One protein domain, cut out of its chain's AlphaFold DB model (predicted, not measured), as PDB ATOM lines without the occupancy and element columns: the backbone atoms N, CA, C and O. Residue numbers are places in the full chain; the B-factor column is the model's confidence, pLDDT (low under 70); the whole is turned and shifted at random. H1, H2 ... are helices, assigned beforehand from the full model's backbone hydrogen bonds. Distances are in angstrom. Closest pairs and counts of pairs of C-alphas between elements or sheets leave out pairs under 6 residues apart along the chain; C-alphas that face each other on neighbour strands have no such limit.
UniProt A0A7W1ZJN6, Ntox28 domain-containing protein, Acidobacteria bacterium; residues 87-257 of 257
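Overview. This is residues 87 to 257 of the 257 residues of the protein "Ntox28 domain-containing protein" of Acidobacteria bacterium (UniProt A0A7W1ZJN6). Four long helices, H3, H4, H6 and H7, stand side by side in an up-and-down bundle, each running against the one before it in the chain. H1 lies along the outside of H3, and the short H2 and H5, side by side, pack at the end of the bundle where H4 ends and H6 begins. The printed part has 171 residues, with seven named helices in the order H1 to H7 and no named strand; the class is all helix. It is compact, with a radius of gyration of the C-alphas of 17.4 A, yet elongated in outline, spanning 54 by 31 by 29 A.

Arrangement. The hub is H3, residues 121 to 149, touching five other helices. With residues 138 to 149 alone it touches H4, residues 156 to 172, closest at the C-alphas of Ile 149 and Arg 159, 5.5 A apart; this hairpin has a shallow tilt of 33 degrees, only just short of steep. H3 also touches H7, residues 231 to 254, opposite ways at 25 degrees, a shallow tilt; the closest C-alphas, of Gln 130 and Phe 253, are 6.6 A apart. H6, residues 201 to 225, touches H4, with the C-alphas of Ser 168 and Ala 208 closest at 5.0 A. H6 and H7 form a hairpin, closest at the C-alphas of Ile 216 and Ile 240, 5.7 A apart. H3 and H6 are apart, as are H4 and H7. H1, residues 90 to 102, touches residues 132 to 143 of H3 alone, opposite ways at a shallow tilt of 14 degrees; the C-alphas of Ile 96 and Val 136 are closest, at 6.1 A. H5, residues 175 to 185, touches residues 201 to 205 of H6 alone at a steep tilt of 65 degrees, with the C-alphas of Ala 181 and Leu 202 closest at 3.9 A. H2, residues 106 to 114, touches H5, the same way at a shallow tilt of 20 degrees, with the C-alphas of Ala 108 and Asp 176 closest at 5.1 A. Every O i to N i+4 pair is within hydrogen-bond range in H1, H2, H3, H4, H5 and H7; in H6 20 of 21 are.

Along the chain. H3 measures 41.2 A from C-alpha 121 at (196.001, 236.183, 209.482) to C-alpha 149. H6 measures 36.7 A, H7 35.2 A, H4 23.9 A, H1 18.2 A, H5 15.5 A and H2 12.5 A. H1 begins at C-alpha 90, (211.283, 201.408, 210.968), and H7 ends at C-alpha 254, (187.377, 223.354, 214.078).

Size, cuts and confidence. The two C-alphas farthest apart, of Gly 194 and Gly 229, are 57.9 A apart. The printed part has no cut, and the link from H5 to H6, residues 186 to 200, is long. Confidence is under 70 at residues 87 to 102, 152 and 193.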
ATOM      1  N   ASN A  87     210.101 203.413 219.650       39.94
ATOM      2  CA  ASN A  87     209.562 202.053 219.824       39.94
ATOM      3  C   ASN A  87     208.598 201.597 218.702       39.94
ATOM      4  O   ASN A  87     207.880 200.604 218.850       39.94
ATOM      5  N   GLY A  88     208.552 202.302 217.567       40.88
ATOM      6  CA  GLY A  88     207.785 201.915 216.376       40.88
ATOM      7  C   GLY A  88     208.675 201.281 215.308       40.88
ATOM      8  O   GLY A  88     209.812 201.705 215.146       40.88
ATOM      9  N   SER A  89     208.183 200.267 214.581       45.03
ATOM     10  CA  SER A  89     208.931 199.648 213.477       45.03
ATOM     11  C   SER A  89     209.445 200.715 212.502       45.03
ATOM     12  O   SER A  89     208.786 201.734 212.290       45.03
ATOM     13  N   THR A  90     210.603 200.479 211.888       46.84
ATOM     14  CA  THR A  90     211.283 201.408 210.968       46.84
ATOM     15  C   THR A  90     210.353 201.987 209.889       46.84
ATOM     16  O   THR A  90     210.530 203.127 209.467       46.84
ATOM     17  N   ALA A  91     209.324 201.233 209.485       39.62
ATOM     18  CA  ALA A  91     208.297 201.663 208.539       39.62
ATOM     19  C   ALA A  91     207.372 202.768 209.091       39.62
ATOM     20  O   ALA A  91     207.077 203.723 208.378       39.62
ATOM     21  N   GLY A  92     206.957 202.686 210.360       45.97
ATOM     22  CA  GLY A  92     206.112 203.705 210.996       45.97
ATOM     23  C   GLY A  92     206.853 205.026 211.199       45.97
ATOM     24  O   GLY A  92     206.320 206.089 210.895       45.97
ATOM     25  N   THR A  93     208.116 204.966 211.626       52.91
ATOM     26  CA  THR A  93     208.953 206.165 211.798       52.91
ATOM     27  C   THR A  93     209.261 206.838 210.461       52.91
ATOM     28  O   THR A  93     209.290 208.064 210.385       52.91
ATOM     29  N   LYS A  94     209.450 206.054 209.390       56.22
ATOM     30  CA  LYS A  94     209.641 206.573 208.032       56.22
ATOM     31  C   LYS A  94     208.382 207.277 207.512       56.22
ATOM     32  O   LYS A  94     208.491 208.417 207.085       56.22
ATOM     33  N   ALA A  95     207.206 206.656 207.640       52.16
ATOM     34  CA  ALA A  95     205.940 207.262 207.222       52.16
ATOM     35  C   ALA A  95     205.633 208.561 207.990       52.16
ATOM     36  O   ALA A  95     205.234 209.554 207.393       52.16
ATOM     37  N   ILE A  96     205.886 208.591 209.302       55.78
ATOM     38  CA  ILE A  96     205.719 209.801 210.122       55.78
ATOM     39  C   ILE A  96     206.694 210.903 209.690       55.78
ATOM     40  O   ILE A  96     206.306 212.065 209.603       55.78
ATOM     41  N   LYS A  97     207.952 210.548 209.405       60.47
ATOM     42  CA  LYS A  97     208.965 211.499 208.941       60.47
ATOM     43  C   LYS A  97     208.607 212.079 207.570       60.47
ATOM     44  O   LYS A  97     208.648 213.289 207.412       60.47
ATOM     45  N   GLU A  98     208.195 211.239 206.626       59.84
ATOM     46  CA  GLU A  98     207.759 211.672 205.294       59.84
ATOM     47  C   GLU A  98     206.520 212.575 205.368       59.84
ATOM     48  O   GLU A  98     206.456 213.578 204.665       59.84
ATOM     49  N   VAL A  99     205.569 212.282 206.263       59.22
ATOM     50  CA  VAL A  99     204.391 213.134 206.512       59.22
ATOM     51  C   VAL A  99     204.770 214.473 207.158       59.22
ATOM     52  O   VAL A  99     204.206 215.509 206.815       59.22
ATOM     53  N   ALA A 100     205.733 214.478 208.079       58.88
ATOM     54  CA  ALA A 100     206.238 215.713 208.674       58.88
ATOM     55  C   ALA A 100     207.011 216.574 207.656       58.88
ATOM     56  O   ALA A 100     206.984 217.801 207.743       58.88
ATOM     57  N   GLU A 101     207.681 215.942 206.690       57.59
ATOM     58  CA  GLU A 101     208.457 216.606 205.637       57.59
ATOM     59  C   GLU A 101     207.591 217.076 204.454       57.59
ATOM     60  O   GLU A 101     207.931 218.077 203.824       57.59
ATOM     61  N   SER A 102     206.466 216.410 204.166       59.22
ATOM     62  CA  SER A 102     205.583 216.744 203.036       59.22
ATOM     63  C   SER A 102     204.675 217.955 203.282       59.22
ATOM     64  O   SER A 102     204.217 218.585 202.329       59.22
ATOM     65  N   GLY A 103     204.458 218.346 204.542       74.94
ATOM     66  CA  GLY A 103     203.720 219.560 204.892       74.94
ATOM     67  C   GLY A 103     202.213 219.465 204.617       74.94
ATOM     68  O   GLY A 103     201.540 218.566 205.118       74.94
ATOM     69  N   LEU A 104     201.655 220.453 203.907       81.50
ATOM     70  CA  LEU A 104     200.237 220.486 203.524       81.50
ATOM     71  C   LEU A 104     200.047 219.955 202.104       81.50
ATOM     72  O   LEU A 104     200.764 220.394 201.202       81.50
ATOM     73  N   SER A 105     199.010 219.144 201.887       86.56
ATOM     74  CA  SER A 105     198.532 218.805 200.540       86.56
ATOM     75  C   SER A 105     198.163 220.059 199.726       86.56
ATOM     76  O   SER A 105     197.805 221.108 200.275       86.56
ATOM     77  N   GLU A 106     198.207 219.965 198.396       86.69
ATOM     78  CA  GLU A 106     197.800 221.065 197.505       86.69
ATOM     79  C   GLU A 106     196.328 221.464 197.703       86.69
ATOM     80  O   GLU A 106     195.978 222.650 197.648       86.69
ATOM     81  N   VAL A 107     195.471 220.480 197.993       87.38
ATOM     82  CA  VAL A 107     194.048 220.676 198.298       87.38
ATOM     83  C   VAL A 107     193.888 221.430 199.615       87.38
ATOM     84  O   VAL A 107     193.183 222.441 199.648       87.38
ATOM     85  N   ALA A 108     194.608 221.033 200.669       88.06
ATOM     86  CA  ALA A 108     194.614 221.728 201.953       88.06
ATOM     87  C   ALA A 108     195.108 223.176 201.823       88.06
ATOM     88  O   ALA A 108     194.489 224.106 202.349       88.06
ATOM     89  N   GLN A 109     196.181 223.404 201.060       88.75
ATOM     90  CA  GLN A 109     196.694 224.750 200.784       88.75
ATOM     91  C   GLN A 109     195.665 225.617 200.048       88.75
ATOM     92  O   GLN A 109     195.449 226.780 200.408       88.75
ATOM     93  N   SER A 110     195.006 225.054 199.036       87.88
ATOM     94  CA  SER A 110     193.967 225.741 198.266       87.88
ATOM     95  C   SER A 110     192.729 226.033 199.115       87.88
ATOM     96  O   SER A 110     192.180 227.135 199.045       87.88
ATOM     97  N   GLY A 111     192.328 225.095 199.976       90.44
ATOM     98  CA  GLY A 111     191.224 225.268 200.914       90.44
ATOM     99  C   GLY A 111     191.481 226.392 201.919       90.44
ATOM    100  O   GLY A 111     190.637 227.271 202.084       90.44
ATOM    101  N   LEU A 112     192.682 226.452 202.503       91.06
ATOM    102  CA  LEU A 112     193.073 227.554 203.389       91.06
ATOM    103  C   LEU A 112     193.118 228.898 202.653       91.06
ATOM    104  O   LEU A 112     192.749 229.932 203.210       91.06
ATOM    105  N   LYS A 113     193.543 228.911 201.384       91.62
ATOM    106  CA  LYS A 113     193.527 230.131 200.565       91.62
ATOM    107  C   LYS A 113     192.104 230.666 200.375       91.62
ATOM    108  O   LYS A 113     191.925 231.884 200.405       91.62
ATOM    109  N   ALA A 114     191.109 229.790 200.227       91.06
ATOM    110  CA  ALA A 114     189.700 230.176 200.113       91.06
ATOM    111  C   ALA A 114     189.142 230.813 201.402       91.06
ATOM    112  O   ALA A 114     188.205 231.607 201.340       91.06
ATOM    113  N   LEU A 115     189.754 230.527 202.553       91.88
ATOM    114  CA  LEU A 115     189.372 231.069 203.859       91.88
ATOM    115  C   LEU A 115     190.020 232.420 204.196       91.88
ATOM    116  O   LEU A 115     189.740 232.976 205.252       91.88
ATOM    117  N   ARG A 116     190.844 232.998 203.310       91.94
ATOM    118  CA  ARG A 116     191.589 234.248 203.582       91.94
ATOM    119  C   ARG A 116     190.739 235.460 203.963       91.94
ATOM    120  O   ARG A 116     191.260 236.383 204.573       91.94
ATOM    121  N   GLN A 117     189.480 235.484 203.538       91.12
ATOM    122  CA  GLN A 117     188.532 236.554 203.861       91.12
ATOM    123  C   GLN A 117     187.686 236.240 205.103       91.12
ATOM    124  O   GLN A 117     187.068 237.145 205.648       91.12
ATOM    125  N   SER A 118     187.642 234.972 205.523       92.50
ATOM    126  CA  SER A 118     186.821 234.497 206.641       92.50
ATOM    127  C   SER A 118     187.621 234.350 207.936       92.50
ATOM    128  O   SER A 118     187.058 234.511 209.012       92.50
ATOM    129  N   LEU A 119     188.919 234.048 207.832       88.38
ATOM    130  CA  LEU A 119     189.836 233.884 208.958       88.38
ATOM    131  C   LEU A 119     190.791 235.072 209.081       88.38
ATOM    132  O   LEU A 119     191.222 235.657 208.083       88.38
ATOM    133  N   SER A 120     191.187 235.369 210.318       90.31
ATOM    134  CA  SER A 120     192.297 236.288 210.597       90.31
ATOM    135  C   SER A 120     193.634 235.763 210.036       90.31
ATOM    136  O   SER A 120     193.778 234.577 209.720       90.31
ATOM    137  N   LYS A 121     194.656 236.625 209.912       84.00
ATOM    138  CA  LYS A 121     196.001 236.183 209.482       84.00
ATOM    139  C   LYS A 121     196.584 235.174 210.470       84.00
ATOM    140  O   LYS A 121     197.177 234.176 210.062       84.00
ATOM    141  N   GLU A 122     196.376 235.431 211.754       81.38
ATOM    142  CA  GLU A 122     196.753 234.577 212.872       81.38
ATOM    143  C   GLU A 122     195.978 233.253 212.830       81.38
ATOM    144  O   GLU A 122     196.579 232.188 212.959       81.38
ATOM    145  N   GLY A 123     194.673 233.304 212.555       79.81
ATOM    146  CA  GLY A 123     193.807 232.140 212.370       79.81
ATOM    147  C   GLY A 123     194.255 231.241 211.222       79.81
ATOM    148  O   GLY A 123     194.349 230.028 211.384       79.81
ATOM    149  N   LEU A 124     194.627 231.820 210.077       84.44
ATOM    150  CA  LEU A 124     195.176 231.073 208.938       84.44
ATOM    151  C   LEU A 124     196.522 230.421 209.260       84.44
ATOM    152  O   LEU A 124     196.760 229.278 208.868       84.44
ATOM    153  N   ALA A 125     197.410 231.141 209.951       78.06
ATOM    154  CA  ALA A 125     198.702 230.605 210.369       78.06
ATOM    155  C   ALA A 125     198.518 229.435 211.346       78.06
ATOM    156  O   ALA A 125     199.109 228.373 211.148       78.06
ATOM    157  N   LYS A 126     197.625 229.597 212.328       82.50
ATOM    158  CA  LYS A 126     197.264 228.558 213.294       82.50
ATOM    159  C   LYS A 126     196.632 227.344 212.613       82.50
ATOM    160  O   LYS A 126     197.064 226.225 212.866       82.50
ATOM    161  N   ALA A 127     195.676 227.546 211.703       83.19
ATOM    162  CA  ALA A 127     195.050 226.459 210.951       83.19
ATOM    163  C   ALA A 127     196.084 225.676 210.124       83.19
ATOM    164  O   ALA A 127     196.072 224.447 210.111       83.19
ATOM    165  N   LYS A 128     197.024 226.379 209.477       84.81
ATOM    166  CA  LYS A 128     198.132 225.760 208.736       84.81
ATOM    167  C   LYS A 128     199.016 224.896 209.640       84.81
ATOM    168  O   LYS A 128     199.309 223.758 209.283       84.81
ATOM    169  N   GLU A 129     199.432 225.415 210.791       80.19
ATOM    170  CA  GLU A 129     200.241 224.674 211.767       80.19
ATOM    171  C   GLU A 129     199.491 223.446 212.310       80.19
ATOM    172  O   GLU A 129     200.024 222.331 212.353       80.19
ATOM    173  N   GLN A 130     198.221 223.630 212.671       82.25
ATOM    174  CA  GLN A 130     197.373 222.564 213.188       82.25
ATOM    175  C   GLN A 130     197.147 221.455 212.158       82.25
ATOM    176  O   GLN A 130     197.228 220.293 212.528       82.25
ATOM    177  N   LEU A 131     196.946 221.761 210.874       85.69
ATOM    178  CA  LEU A 131     196.772 220.736 209.833       85.69
ATOM    179  C   LEU A 131     198.014 219.856 209.639       85.69
ATOM    180  O   LEU A 131     197.893 218.649 209.417       85.69
ATOM    181  N   VAL A 132     199.216 220.430 209.723       80.94
ATOM    182  CA  VAL A 132     200.462 219.649 209.628       80.94
ATOM    183  C   VAL A 132     200.600 218.739 210.849       80.94
ATOM    184  O   VAL A 132     200.796 217.530 210.716       80.94
ATOM    185  N   THR A 133     200.434 219.301 212.046       78.00
ATOM    186  CA  THR A 133     200.574 218.545 213.301       78.00
ATOM    187  C   THR A 133     199.474 217.494 213.491       78.00
ATOM    188  O   THR A 133     199.754 216.404 213.996       78.00
ATOM    189  N   LEU A 134     198.245 217.766 213.043       84.06
ATOM    190  CA  LEU A 134     197.137 216.810 213.024       84.06
ATOM    191  C   LEU A 134     197.405 215.651 212.074       84.06
ATOM    192  O   LEU A 134     197.152 214.511 212.446       84.06
ATOM    193  N   ASN A 135     197.965 215.901 210.889       84.75
ATOM    194  CA  ASN A 135     198.267 214.830 209.941       84.75
ATOM    195  C   ASN A 135     199.346 213.870 210.473       84.75
ATOM    196  O   ASN A 135     199.237 212.647 210.336       84.75
ATOM    197  N   VAL A 136     200.356 214.419 211.155       78.62
ATOM    198  CA  VAL A 136     201.366 213.628 211.874       78.62
ATOM    199  C   VAL A 136     200.708 212.789 212.971       78.62
ATOM    200  O   VAL A 136     200.874 211.569 212.996       78.62
ATOM    201  N   ALA A 137     199.909 213.419 213.837       79.00
ATOM    202  CA  ALA A 137     199.224 212.729 214.929       79.00
ATOM    203  C   ALA A 137     198.253 211.650 214.417       79.00
ATOM    204  O   ALA A 137     198.154 210.573 215.002       79.00
ATOM    205  N   ARG A 138     197.568 211.909 213.298       86.94
ATOM    206  CA  ARG A 138     196.672 210.963 212.627       86.94
ATOM    207  C   ARG A 138     197.439 209.734 212.169       86.94
ATOM    208  O   ARG A 138     197.023 208.614 212.454       86.94
ATOM    209  N   THR A 139     198.561 209.943 211.490       80.38
ATOM    210  CA  THR A 139     199.404 208.858 210.975       80.38
ATOM    211  C   THR A 139     199.944 207.991 212.113       80.38
ATOM    212  O   THR A 139     199.896 206.761 212.040       80.38
ATOM    213  N   GLU A 140     200.395 208.618 213.200       78.44
ATOM    214  CA  GLU A 140     200.848 207.908 214.394       78.44
ATOM    215  C   GLU A 140     199.718 207.091 215.038       78.44
ATOM    216  O   GLU A 140     199.897 205.906 215.336       78.44
ATOM    217  N   LEU A 141     198.543 207.697 215.223       82.06
ATOM    218  CA  LEU A 141     197.389 207.033 215.818       82.06
ATOM    219  C   LEU A 141     196.928 205.842 214.974       82.06
ATOM    220  O   LEU A 141     196.690 204.769 215.522       82.06
ATOM    221  N   MET A 142     196.867 205.981 213.648       84.62
ATOM    222  CA  MET A 142     196.533 204.866 212.758       84.62
ATOM    223  C   MET A 142     197.503 203.690 212.925       84.62
ATOM    224  O   MET A 142     197.067 202.543 213.014       84.62
ATOM    225  N   ALA A 143     198.807 203.961 213.031       79.56
ATOM    226  CA  ALA A 143     199.813 202.923 213.250       79.56
ATOM    227  C   ALA A 143     199.688 202.251 214.632       79.56
ATOM    228  O   ALA A 143     199.950 201.053 214.763       79.56
ATOM    229  N   ARG A 144     199.291 203.002 215.667       81.19
ATOM    230  CA  ARG A 144     198.999 202.458 217.006       81.19
ATOM    231  C   ARG A 144     197.768 201.559 216.980       81.19
ATOM    232  O   ARG A 144     197.843 200.422 217.440       81.19
ATOM    233  N   LEU A 145     196.681 202.029 216.369       82.81
ATOM    234  CA  LEU A 145     195.437 201.275 216.232       82.81
ATOM    235  C   LEU A 145     195.647 199.970 215.460       82.81
ATOM    236  O   LEU A 145     195.141 198.943 215.890       82.81
ATOM    237  N   GLU A 146     196.444 199.972 214.389       84.12
ATOM    238  CA  GLU A 146     196.781 198.750 213.642       84.12
ATOM    239  C   GLU A 146     197.413 197.678 214.540       84.12
ATOM    240  O   GLU A 146     197.011 196.511 214.536       84.12
ATOM    241  N   LYS A 147     198.385 198.083 215.367       81.31
ATOM    242  CA  LYS A 147     199.053 197.179 216.310       81.31
ATOM    243  C   LYS A 147     198.103 196.702 217.401       81.31
ATOM    244  O   LYS A 147     198.161 195.537 217.784       81.31
ATOM    245  N   LEU A 148     197.252 197.594 217.902       78.94
ATOM    246  CA  LEU A 148     196.309 197.281 218.967       78.94
ATOM    247  C   LEU A 148     195.217 196.316 218.488       78.94
ATOM    248  O   LEU A 148     194.949 195.327 219.159       78.94
ATOM    249  N   ILE A 149     194.642 196.547 217.306       82.25
ATOM    250  CA  ILE A 149     193.631 195.673 216.684       82.25
ATOM    251  C   ILE A 149     194.190 194.262 216.464       82.25
ATOM    252  O   ILE A 149     193.477 193.279 216.668       82.25
ATOM    253  N   SER A 150     195.475 194.173 216.113       80.00
ATOM    254  CA  SER A 150     196.200 192.911 215.932       80.00
ATOM    255  C   SER A 150     196.440 192.134 217.240       80.00
ATOM    256  O   SER A 150     196.892 190.993 217.192       80.00
ATOM    257  N   ASN A 151     196.148 192.710 218.416       73.88
ATOM    258  CA  ASN A 151     196.263 192.014 219.700       73.88
ATOM    259  C   ASN A 151     195.090 191.035 219.897       73.88
ATOM    260  O   ASN A 151     193.928 191.448 219.936       73.88
ATOM    261  N   SER A 152     195.389 189.743 220.071       64.69
ATOM    262  CA  SER A 152     194.398 188.676 220.270       64.69
ATOM    263  C   SER A 152     193.611 188.789 221.580       64.69
ATOM    264  O   SER A 152     192.494 188.282 221.635       64.69
ATOM    265  N   ASN A 153     194.153 189.471 222.595       80.94
ATOM    266  CA  ASN A 153     193.606 189.491 223.958       80.94
ATOM    267  C   ASN A 153     192.465 190.497 224.176       80.94
ATOM    268  O   ASN A 153     191.838 190.473 225.232       80.94
ATOM    269  N   LEU A 154     192.204 191.384 223.211       81.00
ATOM    270  CA  LEU A 154     191.105 192.345 223.309       81.00
ATOM    271  C   LEU A 154     189.753 191.670 223.100       81.00
ATOM    272  O   LEU A 154     189.620 190.771 222.262       81.00
ATOM    273  N   LEU A 155     188.726 192.172 223.788       86.00
ATOM    274  CA  LEU A 155     187.355 191.744 223.525       86.00
ATOM    275  C   LEU A 155     186.958 192.098 222.085       86.00
ATOM    276  O   LEU A 155     187.316 193.152 221.548       86.00
ATOM    277  N   GLN A 156     186.169 191.222 221.461       88.62
ATOM    278  CA  GLN A 156     185.765 191.371 220.061       88.62
ATOM    279  C   GLN A 156     185.019 192.690 219.797       88.62
ATOM    280  O   GLN A 156     185.230 193.326 218.759       88.62
ATOM    281  N   ASP A 157     184.198 193.139 220.745       87.44
ATOM    282  CA  ASP A 157     183.469 194.407 220.644       87.44
ATOM    283  C   ASP A 157     184.414 195.612 220.626       87.44
ATOM    284  O   ASP A 157     184.250 196.528 219.816       87.44
ATOM    285  N   THR A 158     185.448 195.599 221.470       87.50
ATOM    286  CA  THR A 158     186.461 196.660 221.511       87.50
ATOM    287  C   THR A 158     187.324 196.639 220.265       87.50
ATOM    288  O   THR A 158     187.560 197.693 219.679       87.50
ATOM    289  N   ARG A 159     187.724 195.455 219.782       88.75
ATOM    290  CA  ARG A 159     188.432 195.325 218.499       88.75
ATOM    291  C   ARG A 159     187.605 195.905 217.348       88.75
ATOM    292  O   ARG A 159     188.134 196.645 216.522       88.75
ATOM    293  N   THR A 160     186.302 195.624 217.321       90.12
ATOM    294  CA  THR A 160     185.377 196.154 216.309       90.12
ATOM    295  C   THR A 160     185.254 197.676 216.400       90.12
ATOM    296  O   THR A 160     185.277 198.358 215.375       90.12
ATOM    297  N   ALA A 161     185.161 198.233 217.611       89.06
ATOM    298  CA  ALA A 161     185.127 199.678 217.818       89.06
ATOM    299  C   ALA A 161     186.428 200.359 217.360       89.06
ATOM    300  O   ALA A 161     186.375 201.333 216.615       89.06
ATOM    301  N   LEU A 162     187.586 199.793 217.711       88.94
ATOM    302  CA  LEU A 162     188.897 200.286 217.278       88.94
ATOM    303  C   LEU A 162     189.047 200.264 215.754       88.94
ATOM    304  O   LEU A 162     189.571 201.215 215.178       88.94
ATOM    305  N   LEU A 163     188.554 199.215 215.087       91.19
ATOM    306  CA  LEU A 163     188.566 199.134 213.626       91.19
ATOM    307  C   LEU A 163     187.690 200.221 212.989       91.19
ATOM    308  O   LEU A 163     188.120 200.868 212.036       91.19
ATOM    309  N   ARG A 164     186.491 200.463 213.536       90.25
ATOM    310  CA  ARG A 164     185.614 201.552 213.077       90.25
ATOM    311  C   ARG A 164     186.273 202.914 213.265       90.25
ATOM    312  O   ARG A 164     186.312 203.679 212.311       90.25
ATOM    313  N   ALA A 165     186.859 203.181 214.432       90.06
ATOM    314  CA  ALA A 165     187.607 204.412 214.671       90.06
ATOM    315  C   ALA A 165     188.774 204.573 213.690       90.06
ATOM    316  O   ALA A 165     188.942 205.644 213.118       90.06
ATOM    317  N   LYS A 166     189.553 203.508 213.445       91.94
ATOM    318  CA  LYS A 166     190.654 203.530 212.471       91.94
ATOM    319  C   LYS A 166     190.160 203.920 211.078       91.94
ATOM    320  O   LYS A 166     190.799 204.745 210.431       91.94
ATOM    321  N   ASN A 167     189.041 203.350 210.632       90.62
ATOM    322  CA  ASN A 167     188.453 203.673 209.333       90.62
ATOM    323  C   ASN A 167     187.931 205.115 209.305       90.62
ATOM    324  O   ASN A 167     188.291 205.855 208.403       90.62
ATOM    325  N   SER A 168     187.224 205.570 210.344       92.38
ATOM    326  CA  SER A 168     186.781 206.968 210.441       92.38
ATOM    327  C   SER A 168     187.950 207.961 210.399       92.38
ATOM    328  O   SER A 168     187.891 208.957 209.688       92.38
ATOM    329  N   ILE A 169     189.049 207.683 211.111       91.25
ATOM    330  CA  ILE A 169     190.268 208.508 211.062       91.25
ATOM    331  C   ILE A 169     190.878 208.495 209.659       91.25
ATOM    332  O   ILE A 169     191.345 209.519 209.156       91.25
ATOM    333  N   LYS A 170     190.940 207.313 209.043       92.25
ATOM    334  CA  LYS A 170     191.525 207.141 207.719       92.25
ATOM    335  C   LYS A 170     190.752 207.946 206.678       92.25
ATOM    336  O   LYS A 170     191.401 208.639 205.899       92.25
ATOM    337  N   ASP A 171     189.432 207.848 206.703       92.12
ATOM    338  CA  ASP A 171     188.572 208.273 205.604       92.12
ATOM    339  C   ASP A 171     188.043 209.706 205.775       92.12
ATOM    340  O   ASP A 171     187.695 210.317 204.773       92.12
ATOM    341  N   HIS A 172     188.018 210.249 207.002       94.44
ATOM    342  CA  HIS A 172     187.375 211.545 207.282       94.44
ATOM    343  C   HIS A 172     188.212 212.529 208.108       94.44
ATOM    344  O   HIS A 172     187.739 213.614 208.420       94.44
ATOM    345  N   LEU A 173     189.438 212.181 208.517       94.62
ATOM    346  CA  LEU A 173     190.327 213.096 209.255       94.62
ATOM    347  C   LEU A 173     191.599 213.441 208.469       94.62
ATOM    348  O   LEU A 173     192.645 213.718 209.060       94.62
ATOM    349  N   THR A 174     191.553 213.392 207.135       93.19
ATOM    350  CA  THR A 174     192.679 213.845 206.307       93.19
ATOM    351  C   THR A 174     192.829 215.369 206.362       93.19
ATOM    352  O   THR A 174     191.943 216.085 206.823       93.19
ATOM    353  N   GLN A 175     193.960 215.901 205.884       93.06
ATOM    354  CA  GLN A 175     194.140 217.358 205.784       93.06
ATOM    355  C   GLN A 175     193.066 218.014 204.904       93.06
ATOM    356  O   GLN A 175     192.665 219.148 205.167       93.06
ATOM    357  N   ASP A 176     192.612 217.289 203.885       93.12
ATOM    358  CA  ASP A 176     191.632 217.744 202.909       93.12
ATOM    359  C   ASP A 176     190.238 217.791 203.546       93.12
ATOM    360  O   ASP A 176     189.560 218.814 203.451       93.12
ATOM    361  N   ASP A 177     189.863 216.745 204.292       94.88
ATOM    362  CA  ASP A 177     188.595 216.699 205.035       94.88
ATOM    363  C   ASP A 177     188.539 217.789 206.103       94.88
ATOM    364  O   ASP A 177     187.554 218.513 206.218       94.88
ATOM    365  N   LEU A 178     189.630 217.958 206.856       95.69
ATOM    366  CA  LEU A 178     189.721 218.965 207.905       95.69
ATOM    367  C   LEU A 178     189.604 220.380 207.323       95.69
ATOM    368  O   LEU A 178     188.834 221.196 207.835       95.69
ATOM    369  N   VAL A 179     190.318 220.697 206.234       95.00
ATOM    370  CA  VAL A 179     190.152 222.013 205.597       95.00
ATOM    371  C   VAL A 179     188.753 222.176 204.994       95.00
ATOM    372  O   VAL A 179     188.224 223.287 205.006       95.00
ATOM    373  N   GLY A 180     188.159 221.097 204.477       94.56
ATOM    374  CA  GLY A 180     186.790 221.063 203.973       94.56
ATOM    375  C   GLY A 180     185.792 221.425 205.068       94.56
ATOM    376  O   GLY A 180     185.036 222.375 204.908       94.56
ATOM    377  N   ALA A 181     185.887 220.783 206.231       95.81
ATOM    378  CA  ALA A 181     185.030 221.058 207.380       95.81
ATOM    379  C   ALA A 181     185.169 222.504 207.872       95.81
ATOM    380  O   ALA A 181     184.181 223.167 208.196       95.81
ATOM    381  N   LEU A 182     186.396 223.037 207.876       94.69
ATOM    382  CA  LEU A 182     186.623 224.439 208.212       94.69
ATOM    383  C   LEU A 182     185.959 225.367 207.183       94.69
ATOM    384  O   LEU A 182     185.371 226.377 207.553       94.69
ATOM    385  N   ARG A 183     186.005 225.027 205.892       94.31
ATOM    386  CA  ARG A 183     185.314 225.781 204.838       94.31
ATOM    387  C   ARG A 183     183.802 225.752 204.984       94.31
ATOM    388  O   ARG A 183     183.195 226.817 204.867       94.31
ATOM    389  N   ASP A 184     183.223 224.593 205.258       94.50
ATOM    390  CA  ASP A 184     181.780 224.433 205.449       94.50
ATOM    391  C   ASP A 184     181.303 225.315 206.611       94.50
ATOM    392  O   ASP A 184     180.382 226.115 206.452       94.50
ATOM    393  N   LYS A 185     182.045 225.329 207.728       93.25
ATOM    394  CA  LYS A 185     181.772 226.203 208.883       93.25
ATOM    395  C   LYS A 185     181.729 227.701 208.542       93.25
ATOM    396  O   LYS A 185     181.004 228.459 209.184       93.25
ATOM    397  N   PHE A 186     182.498 228.144 207.547       91.50
ATOM    398  CA  PHE A 186     182.528 229.539 207.089       91.50
ATOM    399  C   PHE A 186     181.680 229.791 205.828       91.50
ATOM    400  O   PHE A 186     181.831 230.842 205.196       91.50
ATOM    401  N   GLY A 187     180.811 228.851 205.434       90.38
ATOM    402  CA  GLY A 187     179.945 228.979 204.256       90.38
ATOM    403  C   GLY A 187     180.716 229.012 202.931       90.38
ATOM    404  O   GLY A 187     180.308 229.674 201.975       90.38
ATOM    405  N   LYS A 188     181.883 228.357 202.877       89.50
ATOM    406  CA  LYS A 188     182.766 228.253 201.699       89.50
ATOM    407  C   LYS A 188     182.825 226.823 201.158       89.50
ATOM    408  O   LYS A 188     183.881 226.389 200.686       89.50
ATOM    409  N   GLU A 189     181.701 226.122 201.233       87.19
ATOM    410  CA  GLU A 189     181.538 224.699 200.916       87.19
ATOM    411  C   GLU A 189     182.128 224.305 199.555       87.19
ATOM    412  O   GLU A 189     182.188 225.095 198.601       87.19
ATOM    413  N   VAL A 190     182.592 223.061 199.456       80.38
ATOM    414  CA  VAL A 190     183.061 222.483 198.191       80.38
ATOM    415  C   VAL A 190     181.864 221.928 197.428       80.38
ATOM    416  O   VAL A 190     181.145 221.064 197.926       80.38
ATOM    417  N   ARG A 191     181.678 222.387 196.189       82.69
ATOM    418  CA  ARG A 191     180.664 221.840 195.283       82.69
ATOM    419  C   ARG A 191     181.280 220.799 194.367       82.69
ATOM    420  O   ARG A 191     182.328 221.041 193.769       82.69
ATOM    421  N   GLN A 192     180.593 219.679 194.212       75.44
ATOM    422  CA  GLN A 192     180.935 218.686 193.212       75.44
ATOM    423  C   GLN A 192     180.621 219.236 191.816       75.44
ATOM    424  O   GLN A 192     179.516 219.715 191.534       75.44
ATOM    425  N   SER A 193     181.617 219.179 190.932       67.62
ATOM    426  CA  SER A 193     181.480 219.620 189.546       67.62
ATOM    427  C   SER A 193     180.344 218.869 188.848       67.62
ATOM    428  O   SER A 193     180.292 217.642 188.873       67.62
ATOM    429  N   GLY A 194     179.441 219.611 188.207       71.38
ATOM    430  CA  GLY A 194     178.362 219.065 187.378       71.38
ATOM    431  C   GLY A 194     177.056 218.738 188.110       71.38
ATOM    432  O   GLY A 194     176.003 218.901 187.504       71.38
ATOM    433  N   SER A 195     177.082 218.345 189.388       80.06
ATOM    434  CA  SER A 195     175.853 218.042 190.151       80.06
ATOM    435  C   SER A 195     175.350 219.214 190.993       80.06
ATOM    436  O   SER A 195     174.172 219.260 191.338       80.06
ATOM    437  N   GLY A 196     176.233 220.152 191.357       75.38
ATOM    438  CA  GLY A 196     175.912 221.235 192.292       75.38
ATOM    439  C   GLY A 196     175.768 220.776 193.748       75.38
ATOM    440  O   GLY A 196     175.525 221.617 194.610       75.38
ATOM    441  N   TYR A 197     175.955 219.481 194.025       83.06
ATOM    442  CA  TYR A 197     175.915 218.913 195.368       83.06
ATOM    443  C   TYR A 197     177.081 219.437 196.210       83.06
ATOM    444  O   TYR A 197     178.231 219.448 195.759       83.06
ATOM    445  N   THR A 198     176.782 219.886 197.423       84.44
ATOM    446  CA  THR A 198     177.763 220.304 198.428       84.44
ATOM    447  C   THR A 198     178.111 219.107 199.293       84.44
ATOM    448  O   THR A 198     177.224 218.487 199.876       84.44
ATOM    449  N   PHE A 199     179.394 218.767 199.357       84.06
ATOM    450  CA  PHE A 199     179.848 217.715 200.258       84.06
ATOM    451  C   PHE A 199     179.928 218.268 201.685       84.06
ATOM    452  O   PHE A 199     180.579 219.292 201.892       84.06
ATOM    453  N   ASP A 200     179.277 217.595 202.634       91.06
ATOM    454  CA  ASP A 200     179.238 217.967 204.055       91.06
ATOM    455  C   ASP A 200     180.463 217.408 204.795       91.06
ATOM    456  O   ASP A 200     180.398 216.400 205.498       91.06
ATOM    457  N   HIS A 201     181.623 218.045 204.609       94.38
ATOM    458  CA  HIS A 201     182.850 217.630 205.289       94.38
ATOM    459  C   HIS A 201     182.732 217.847 206.796       94.38
ATOM    460  O   HIS A 201     183.304 217.076 207.565       94.38
ATOM    461  N   LEU A 202     182.020 218.895 207.229       95.25
ATOM    462  CA  LEU A 202     181.817 219.162 208.651       95.25
ATOM    463  C   LEU A 202     181.074 218.003 209.324       95.25
ATOM    464  O   LEU A 202     181.575 217.480 210.319       95.25
ATOM    465  N   GLY A 203     179.961 217.550 208.746       95.06
ATOM    466  CA  GLY A 203     179.214 216.396 209.239       95.06
ATOM    467  C   GLY A 203     180.050 215.113 209.265       95.06
ATOM    468  O   GLY A 203     180.039 214.389 210.262       95.06
ATOM    469  N   GLU A 204     180.846 214.843 208.224       95.31
ATOM    470  CA  GLU A 204     181.740 213.673 208.192       95.31
ATOM    471  C   GLU A 204     182.841 213.734 209.270       95.31
ATOM    472  O   GLU A 204     183.104 212.744 209.964       95.31
ATOM    473  N   VAL A 205     183.455 214.904 209.480       96.44
ATOM    474  CA  VAL A 205     184.461 215.110 210.535       96.44
ATOM    475  C   VAL A 205     183.834 214.972 211.926       96.44
ATOM    476  O   VAL A 205     184.416 214.323 212.802       96.44
ATOM    477  N   GLU A 206     182.641 215.524 212.152       95.25
ATOM    478  CA  GLU A 206     181.905 215.386 213.416       95.25
ATOM    479  C   GLU A 206     181.527 213.925 213.693       95.25
ATOM    480  O   GLU A 206     181.723 213.419 214.805       95.25
ATOM    481  N   ASN A 207     181.075 213.195 212.672       94.00
ATOM    482  CA  ASN A 207     180.812 211.761 212.761       94.00
ATOM    483  C   ASN A 207     182.079 210.973 213.123       94.00
ATOM    484  O   ASN A 207     182.035 210.073 213.973       94.00
ATOM    485  N   ALA A 208     183.230 211.333 212.549       94.50
ATOM    486  CA  ALA A 208     184.507 210.728 212.904       94.50
ATOM    487  C   ALA A 208     184.902 211.021 214.361       94.50
ATOM    488  O   ALA A 208     185.302 210.104 215.085       94.50
ATOM    489  N   VAL A 209     184.719 212.256 214.834       95.19
ATOM    490  CA  VAL A 209     184.939 212.644 216.239       95.19
ATOM    491  C   VAL A 209     184.033 211.854 217.194       95.19
ATOM    492  O   VAL A 209     184.497 211.355 218.227       95.19
ATOM    493  N   ASN A 210     182.767 211.653 216.834       93.00
ATOM    494  CA  ASN A 210     181.828 210.836 217.607       93.00
ATOM    495  C   ASN A 210     182.244 209.353 217.637       93.00
ATOM    496  O   ASN A 210     182.170 208.697 218.681       93.00
ATOM    497  N   SER A 211     182.748 208.821 216.519       90.69
ATOM    498  CA  SER A 211     183.317 207.466 216.432       90.69
ATOM    499  C   SER A 211     184.515 207.281 217.379       90.69
ATOM    500  O   SER A 211     184.610 206.258 218.073       90.69
ATOM    501  N   LEU A 212     185.382 208.299 217.498       92.00
ATOM    502  CA  LEU A 212     186.462 208.321 218.492       92.00
ATOM    503  C   LEU A 212     185.912 208.284 219.922       92.00
ATOM    504  O   LEU A 212     186.353 207.451 220.713       92.00
ATOM    505  N   GLY A 213     184.927 209.129 220.244       92.88
ATOM    506  CA  GLY A 213     184.288 209.172 221.568       92.88
ATOM    507  C   GLY A 213     183.714 207.818 221.990       92.88
ATOM    508  O   GLY A 213     184.068 207.276 223.038       92.88
ATOM    509  N   ASN A 214     182.930 207.204 221.105       91.44
ATOM    510  CA  ASN A 214     182.352 205.878 221.316       91.44
ATOM    511  C   ASN A 214     183.409 204.784 221.538       91.44
ATOM    512  O   ASN A 214     183.175 203.807 222.254       91.44
ATOM    513  N   THR A 215     184.567 204.910 220.892       91.88
ATOM    514  CA  THR A 215     185.674 203.958 221.036       91.88
ATOM    515  C   THR A 215     186.395 204.155 222.363       91.88
ATOM    516  O   THR A 215     186.630 203.176 223.066       91.88
ATOM    517  N   ILE A 216     186.649 205.406 222.757       92.75
ATOM    518  CA  ILE A 216     187.219 205.765 224.064       92.75
ATOM    519  C   ILE A 216     186.378 205.170 225.198       92.75
ATOM    520  O   ILE A 216     186.927 204.528 226.093       92.75
ATOM    521  N   GLU A 217     185.055 205.330 225.150       93.38
ATOM    522  CA  GLU A 217     184.155 204.796 226.177       93.38
ATOM    523  C   GLU A 217     184.196 203.269 226.267       93.38
ATOM    524  O   GLU A 217     184.258 202.706 227.363       93.38
ATOM    525  N   ARG A 218     184.176 202.576 225.122       91.56
ATOM    526  CA  ARG A 218     184.240 201.106 225.083       91.56
ATOM    527  C   ARG A 218     185.581 200.589 225.589       91.56
ATOM    528  O   ARG A 218     185.606 199.730 226.468       91.56
ATOM    529  N   SER A 219     186.681 201.157 225.104       89.50
ATOM    530  CA  SER A 219     188.026 200.810 225.556       89.50
ATOM    531  C   SER A 219     188.209 201.093 227.050       89.50
ATOM    532  O   SER A 219     188.820 200.287 227.743       89.50
ATOM    533  N   ALA A 220     187.632 202.174 227.585       91.12
ATOM    534  CA  ALA A 220     187.669 202.462 229.019       91.12
ATOM    535  C   ALA A 220     186.899 201.420 229.851       91.12
ATOM    536  O   ALA A 220     187.384 201.001 230.903       91.12
ATOM    537  N   LYS A 221     185.734 200.957 229.375       91.56
ATOM    538  CA  LYS A 221     184.973 199.870 230.021       91.56
ATOM    539  C   LYS A 221     185.741 198.548 230.022       91.56
ATOM    540  O   LYS A 221     185.659 197.803 230.995       91.56
ATOM    541  N   GLU A 222     186.482 198.244 228.957       89.50
ATOM    542  CA  GLU A 222     187.359 197.069 228.929       89.50
ATOM    543  C   GLU A 222     188.553 197.232 229.869       89.50
ATOM    544  O   GLU A 222     188.820 196.332 230.660       89.50
ATOM    545  N   LEU A 223     189.197 198.402 229.868       89.25
ATOM    546  CA  LEU A 223     190.329 198.702 230.743       89.25
ATOM    547  C   LEU A 223     189.979 198.513 232.230       89.25
ATOM    548  O   LEU A 223     190.819 198.056 233.000       89.25
ATOM    549  N   GLN A 224     188.742 198.820 232.637       90.06
ATOM    550  CA  GLN A 224     188.247 198.566 234.000       90.06
ATOM    551  C   GLN A 224     188.204 197.073 234.364       90.06
ATOM    552  O   GLN A 224     188.310 196.732 235.540       90.06
ATOM    553  N   LYS A 225     188.051 196.193 233.371       88.00
ATOM    554  CA  LYS A 225     188.047 194.730 233.525       88.00
ATOM    555  C   LYS A 225     189.441 194.122 233.347       88.00
ATOM    556  O   LYS A 225     189.650 192.964 233.695       88.00
ATOM    557  N   THR A 226     190.392 194.879 232.804       84.25
ATOM    558  CA  THR A 226     191.784 194.459 232.647       84.25
ATOM    559  C   THR A 226     192.552 194.639 233.956       84.25
ATOM    560  O   THR A 226     192.533 195.709 234.567       84.25
ATOM    561  N   SER A 227     193.296 193.616 234.380       84.81
ATOM    562  CA  SER A 227     194.121 193.686 235.590       84.81
ATOM    563  C   SER A 227     195.171 194.798 235.500       84.81
ATOM    564  O   SER A 227     195.996 194.823 234.579       84.81
ATOM    565  N   LYS A 228     195.167 195.703 236.486       84.31
ATOM    566  CA  LYS A 228     196.173 196.765 236.617       84.31
ATOM    567  C   LYS A 228     197.580 196.169 236.713       84.31
ATOM    568  O   LYS A 228     197.775 195.112 237.303       84.31
ATOM    569  N   GLY A 229     198.560 196.862 236.137       74.50
ATOM    570  CA  GLY A 229     199.966 196.431 236.134       74.50
ATOM    571  C   GLY A 229     200.329 195.429 235.033       74.50
ATOM    572  O   GLY A 229     201.505 195.119 234.862       74.50
ATOM    573  N   THR A 230     199.358 194.965 234.241       80.50
ATOM    574  CA  THR A 230     199.638 194.140 233.060       80.50
ATOM    575  C   THR A 230     200.105 194.984 231.871       80.50
ATOM    576  O   THR A 230     199.796 196.175 231.751       80.50
ATOM    577  N   ALA A 231     200.835 194.352 230.949       80.06
ATOM    578  CA  ALA A 231     201.247 194.993 229.703       80.06
ATOM    579  C   ALA A 231     200.038 195.426 228.853       80.06
ATOM    580  O   ALA A 231     200.071 196.502 228.256       80.06
ATOM    581  N   ASP A 232     198.971 194.623 228.834       79.12
ATOM    582  CA  ASP A 232     197.740 194.930 228.101       79.12
ATOM    583  C   ASP A 232     197.011 196.139 228.700       79.12
ATOM    584  O   ASP A 232     196.614 197.031 227.951       79.12
ATOM    585  N   TYR A 233     196.959 196.260 230.034       82.25
ATOM    586  CA  TYR A 233     196.450 197.462 230.702       82.25
ATOM    587  C   TYR A 233     197.234 198.715 230.290       82.25
ATOM    588  O   TYR A 233     196.649 199.725 229.904       82.25
ATOM    589  N   SER A 234     198.572 198.660 230.336       77.81
ATOM    590  CA  SER A 234     199.405 199.820 229.986       77.81
ATOM    591  C   SER A 234     199.255 200.229 228.520       77.81
ATOM    592  O   SER A 234     199.215 201.425 228.229       77.81
ATOM    593  N   LYS A 235     199.160 199.262 227.597       80.81
ATOM    594  CA  LYS A 235     198.942 199.533 226.168       80.81
ATOM    595  C   LYS A 235     197.572 200.167 225.934       80.81
ATOM    596  O   LYS A 235     197.509 201.273 225.408       80.81
ATOM    597  N   LEU A 236     196.506 199.523 226.414       83.38
ATOM    598  CA  LEU A 236     195.136 199.997 226.224       83.38
ATOM    599  C   LEU A 236     194.919 201.386 226.844       83.38
ATOM    600  O   LEU A 236     194.299 202.239 226.217       83.38
ATOM    601  N   SER A 237     195.485 201.653 228.027       82.62
ATOM    602  CA  SER A 237     195.433 202.984 228.648       82.62
ATOM    603  C   SER A 237     196.094 204.055 227.776       82.62
ATOM    604  O   SER A 237     195.495 205.099 227.537       82.62
ATOM    605  N   LYS A 238     197.302 203.796 227.259       81.19
ATOM    606  CA  LYS A 238     198.022 204.750 226.396       81.19
ATOM    607  C   LYS A 238     197.281 205.023 225.092       81.19
ATOM    608  O   LYS A 238     197.290 206.152 224.609       81.19
ATOM    609  N   ASP A 239     196.648 204.005 224.521       80.88
ATOM    610  CA  ASP A 239     195.905 204.155 223.271       80.88
ATOM    611  C   ASP A 239     194.580 204.909 223.484       80.88
ATOM    612  O   ASP A 239     194.202 205.725 222.643       80.88
ATOM    613  N   ILE A 240     193.924 204.738 224.639       84.56
ATOM    614  CA  ILE A 240     192.791 205.583 225.054       84.56
ATOM    615  C   ILE A 240     193.213 207.053 225.151       84.56
ATOM    616  O   ILE A 240     192.495 207.927 224.662       84.56
ATOM    617  N   ASP A 241     194.362 207.341 225.759       82.75
ATOM    618  CA  ASP A 241     194.846 208.716 225.900       82.75
ATOM    619  C   ASP A 241     195.202 209.333 224.539       82.75
ATOM    620  O   ASP A 241     194.849 210.482 224.272       82.75
ATOM    621  N   ALA A 242     195.784 208.551 223.625       79.62
ATOM    622  CA  ALA A 242     196.038 208.987 222.253       79.62
ATOM    623  C   ALA A 242     194.742 209.294 221.474       79.62
ATOM    624  O   ALA A 242     194.678 210.289 220.749       79.62
ATOM    625  N   LEU A 243     193.690 208.480 221.641       86.25
ATOM    626  CA  LEU A 243     192.373 208.727 221.041       86.25
ATOM    627  C   LEU A 243     191.732 210.016 221.581       86.25
ATOM    628  O   LEU A 243     191.215 210.816 220.800       86.25
ATOM    629  N   LYS A 244     191.789 210.239 222.902       85.81
ATOM    630  CA  LYS A 244     191.294 211.473 223.538       85.81
ATOM    631  C   LYS A 244     192.033 212.700 223.026       85.81
ATOM    632  O   LYS A 244     191.406 213.707 222.709       85.81
ATOM    633  N   GLU A 245     193.355 212.608 222.925       84.62
ATOM    634  CA  GLU A 245     194.181 213.707 222.439       84.62
ATOM    635  C   GLU A 245     193.882 214.027 220.970       84.62
ATOM    636  O   GLU A 245     193.757 215.197 220.617       84.62
ATOM    637  N   MET A 246     193.688 213.014 220.117       89.69
ATOM    638  CA  MET A 246     193.262 213.229 218.731       89.69
ATOM    639  C   MET A 246     191.912 213.944 218.656       89.69
ATOM    640  O   MET A 246     191.806 214.971 217.987       89.69
ATOM    641  N   LYS A 247     190.907 213.442 219.384       90.38
ATOM    642  CA  LYS A 247     189.578 214.060 219.471       90.38
ATOM    643  C   LYS A 247     189.683 215.540 219.849       90.38
ATOM    644  O   LYS A 247     189.216 216.397 219.104       90.38
ATOM    645  N   ARG A 248     190.411 215.838 220.928       89.56
ATOM    646  CA  ARG A 248     190.647 217.204 221.412       89.56
ATOM    647  C   ARG A 248     191.326 218.089 220.362       89.56
ATOM    648  O   ARG A 248     190.992 219.264 220.233       89.56
ATOM    649  N   ARG A 249     192.319 217.576 219.627       88.31
ATOM    650  CA  ARG A 249     193.020 218.354 218.590       88.31
ATOM    651  C   ARG A 249     192.115 218.690 217.407       88.31
ATOM    652  O   ARG A 249     192.203 219.812 216.918       88.31
ATOM    653  N   VAL A 250     191.272 217.754 216.970       91.38
ATOM    654  CA  VAL A 250     190.307 217.989 215.883       91.38
ATOM    655  C   VAL A 250     189.271 219.028 216.310       91.38
ATOM    656  O   VAL A 250     189.071 220.004 215.595       91.38
ATOM    657  N   GLU A 251     188.699 218.891 217.509       92.12
ATOM    658  CA  GLU A 251     187.750 219.867 218.070       92.12
ATOM    659  C   GLU A 251     188.369 221.276 218.134       92.12
ATOM    660  O   GLU A 251     187.824 222.230 217.580       92.12
ATOM    661  N   ASN A 252     189.584 221.399 218.683       88.50
ATOM    662  CA  ASN A 252     190.308 222.675 218.738       88.50
ATOM    663  C   ASN A 252     190.638 223.268 217.362       88.50
ATOM    664  O   ASN A 252     190.809 224.482 217.240       88.50
ATOM    665  N   PHE A 253     190.829 222.430 216.343       91.44
ATOM    666  CA  PHE A 253     191.083 222.897 214.986       91.44
ATOM    667  C   PHE A 253     189.820 223.505 214.374       91.44
ATOM    668  O   PHE A 253     189.883 224.607 213.825       91.44
ATOM    669  N   LEU A 254     188.668 222.848 214.547       91.44
ATOM    670  CA  LEU A 254     187.377 223.354 214.078       91.44
ATOM    671  C   LEU A 254     186.985 224.674 214.756       91.44
ATOM    672  O   LEU A 254     186.240 225.463 214.183       91.44
ATOM    673  N   GLU A 255     187.496 224.963 215.950       90.56
ATOM    674  CA  GLU A 255     187.268 226.221 216.673       90.56
ATOM    675  C   GLU A 255     188.128 227.412 216.204       90.56
ATOM    676  O   GLU A 255     188.000 228.510 216.751       90.56
ATOM    677  N   THR A 256     188.988 227.236 215.197       86.75
ATOM    678  CA  THR A 256     189.867 228.304 214.691       86.75
ATOM    679  C   THR A 256     189.081 229.485 214.102       86.75
ATOM    680  O   THR A 256     188.092 229.289 213.394       86.75
ATOM    681  N   LYS A 257     189.532 230.715 214.399       78.19
ATOM    682  CA  LYS A 257     188.935 232.004 213.994       78.19
ATOM    683  C   LYS A 257     189.993 232.926 213.387       78.19
ATOM    684  O   LYS A 257     191.142 232.887 213.874       78.19
TER     685      LYS A 257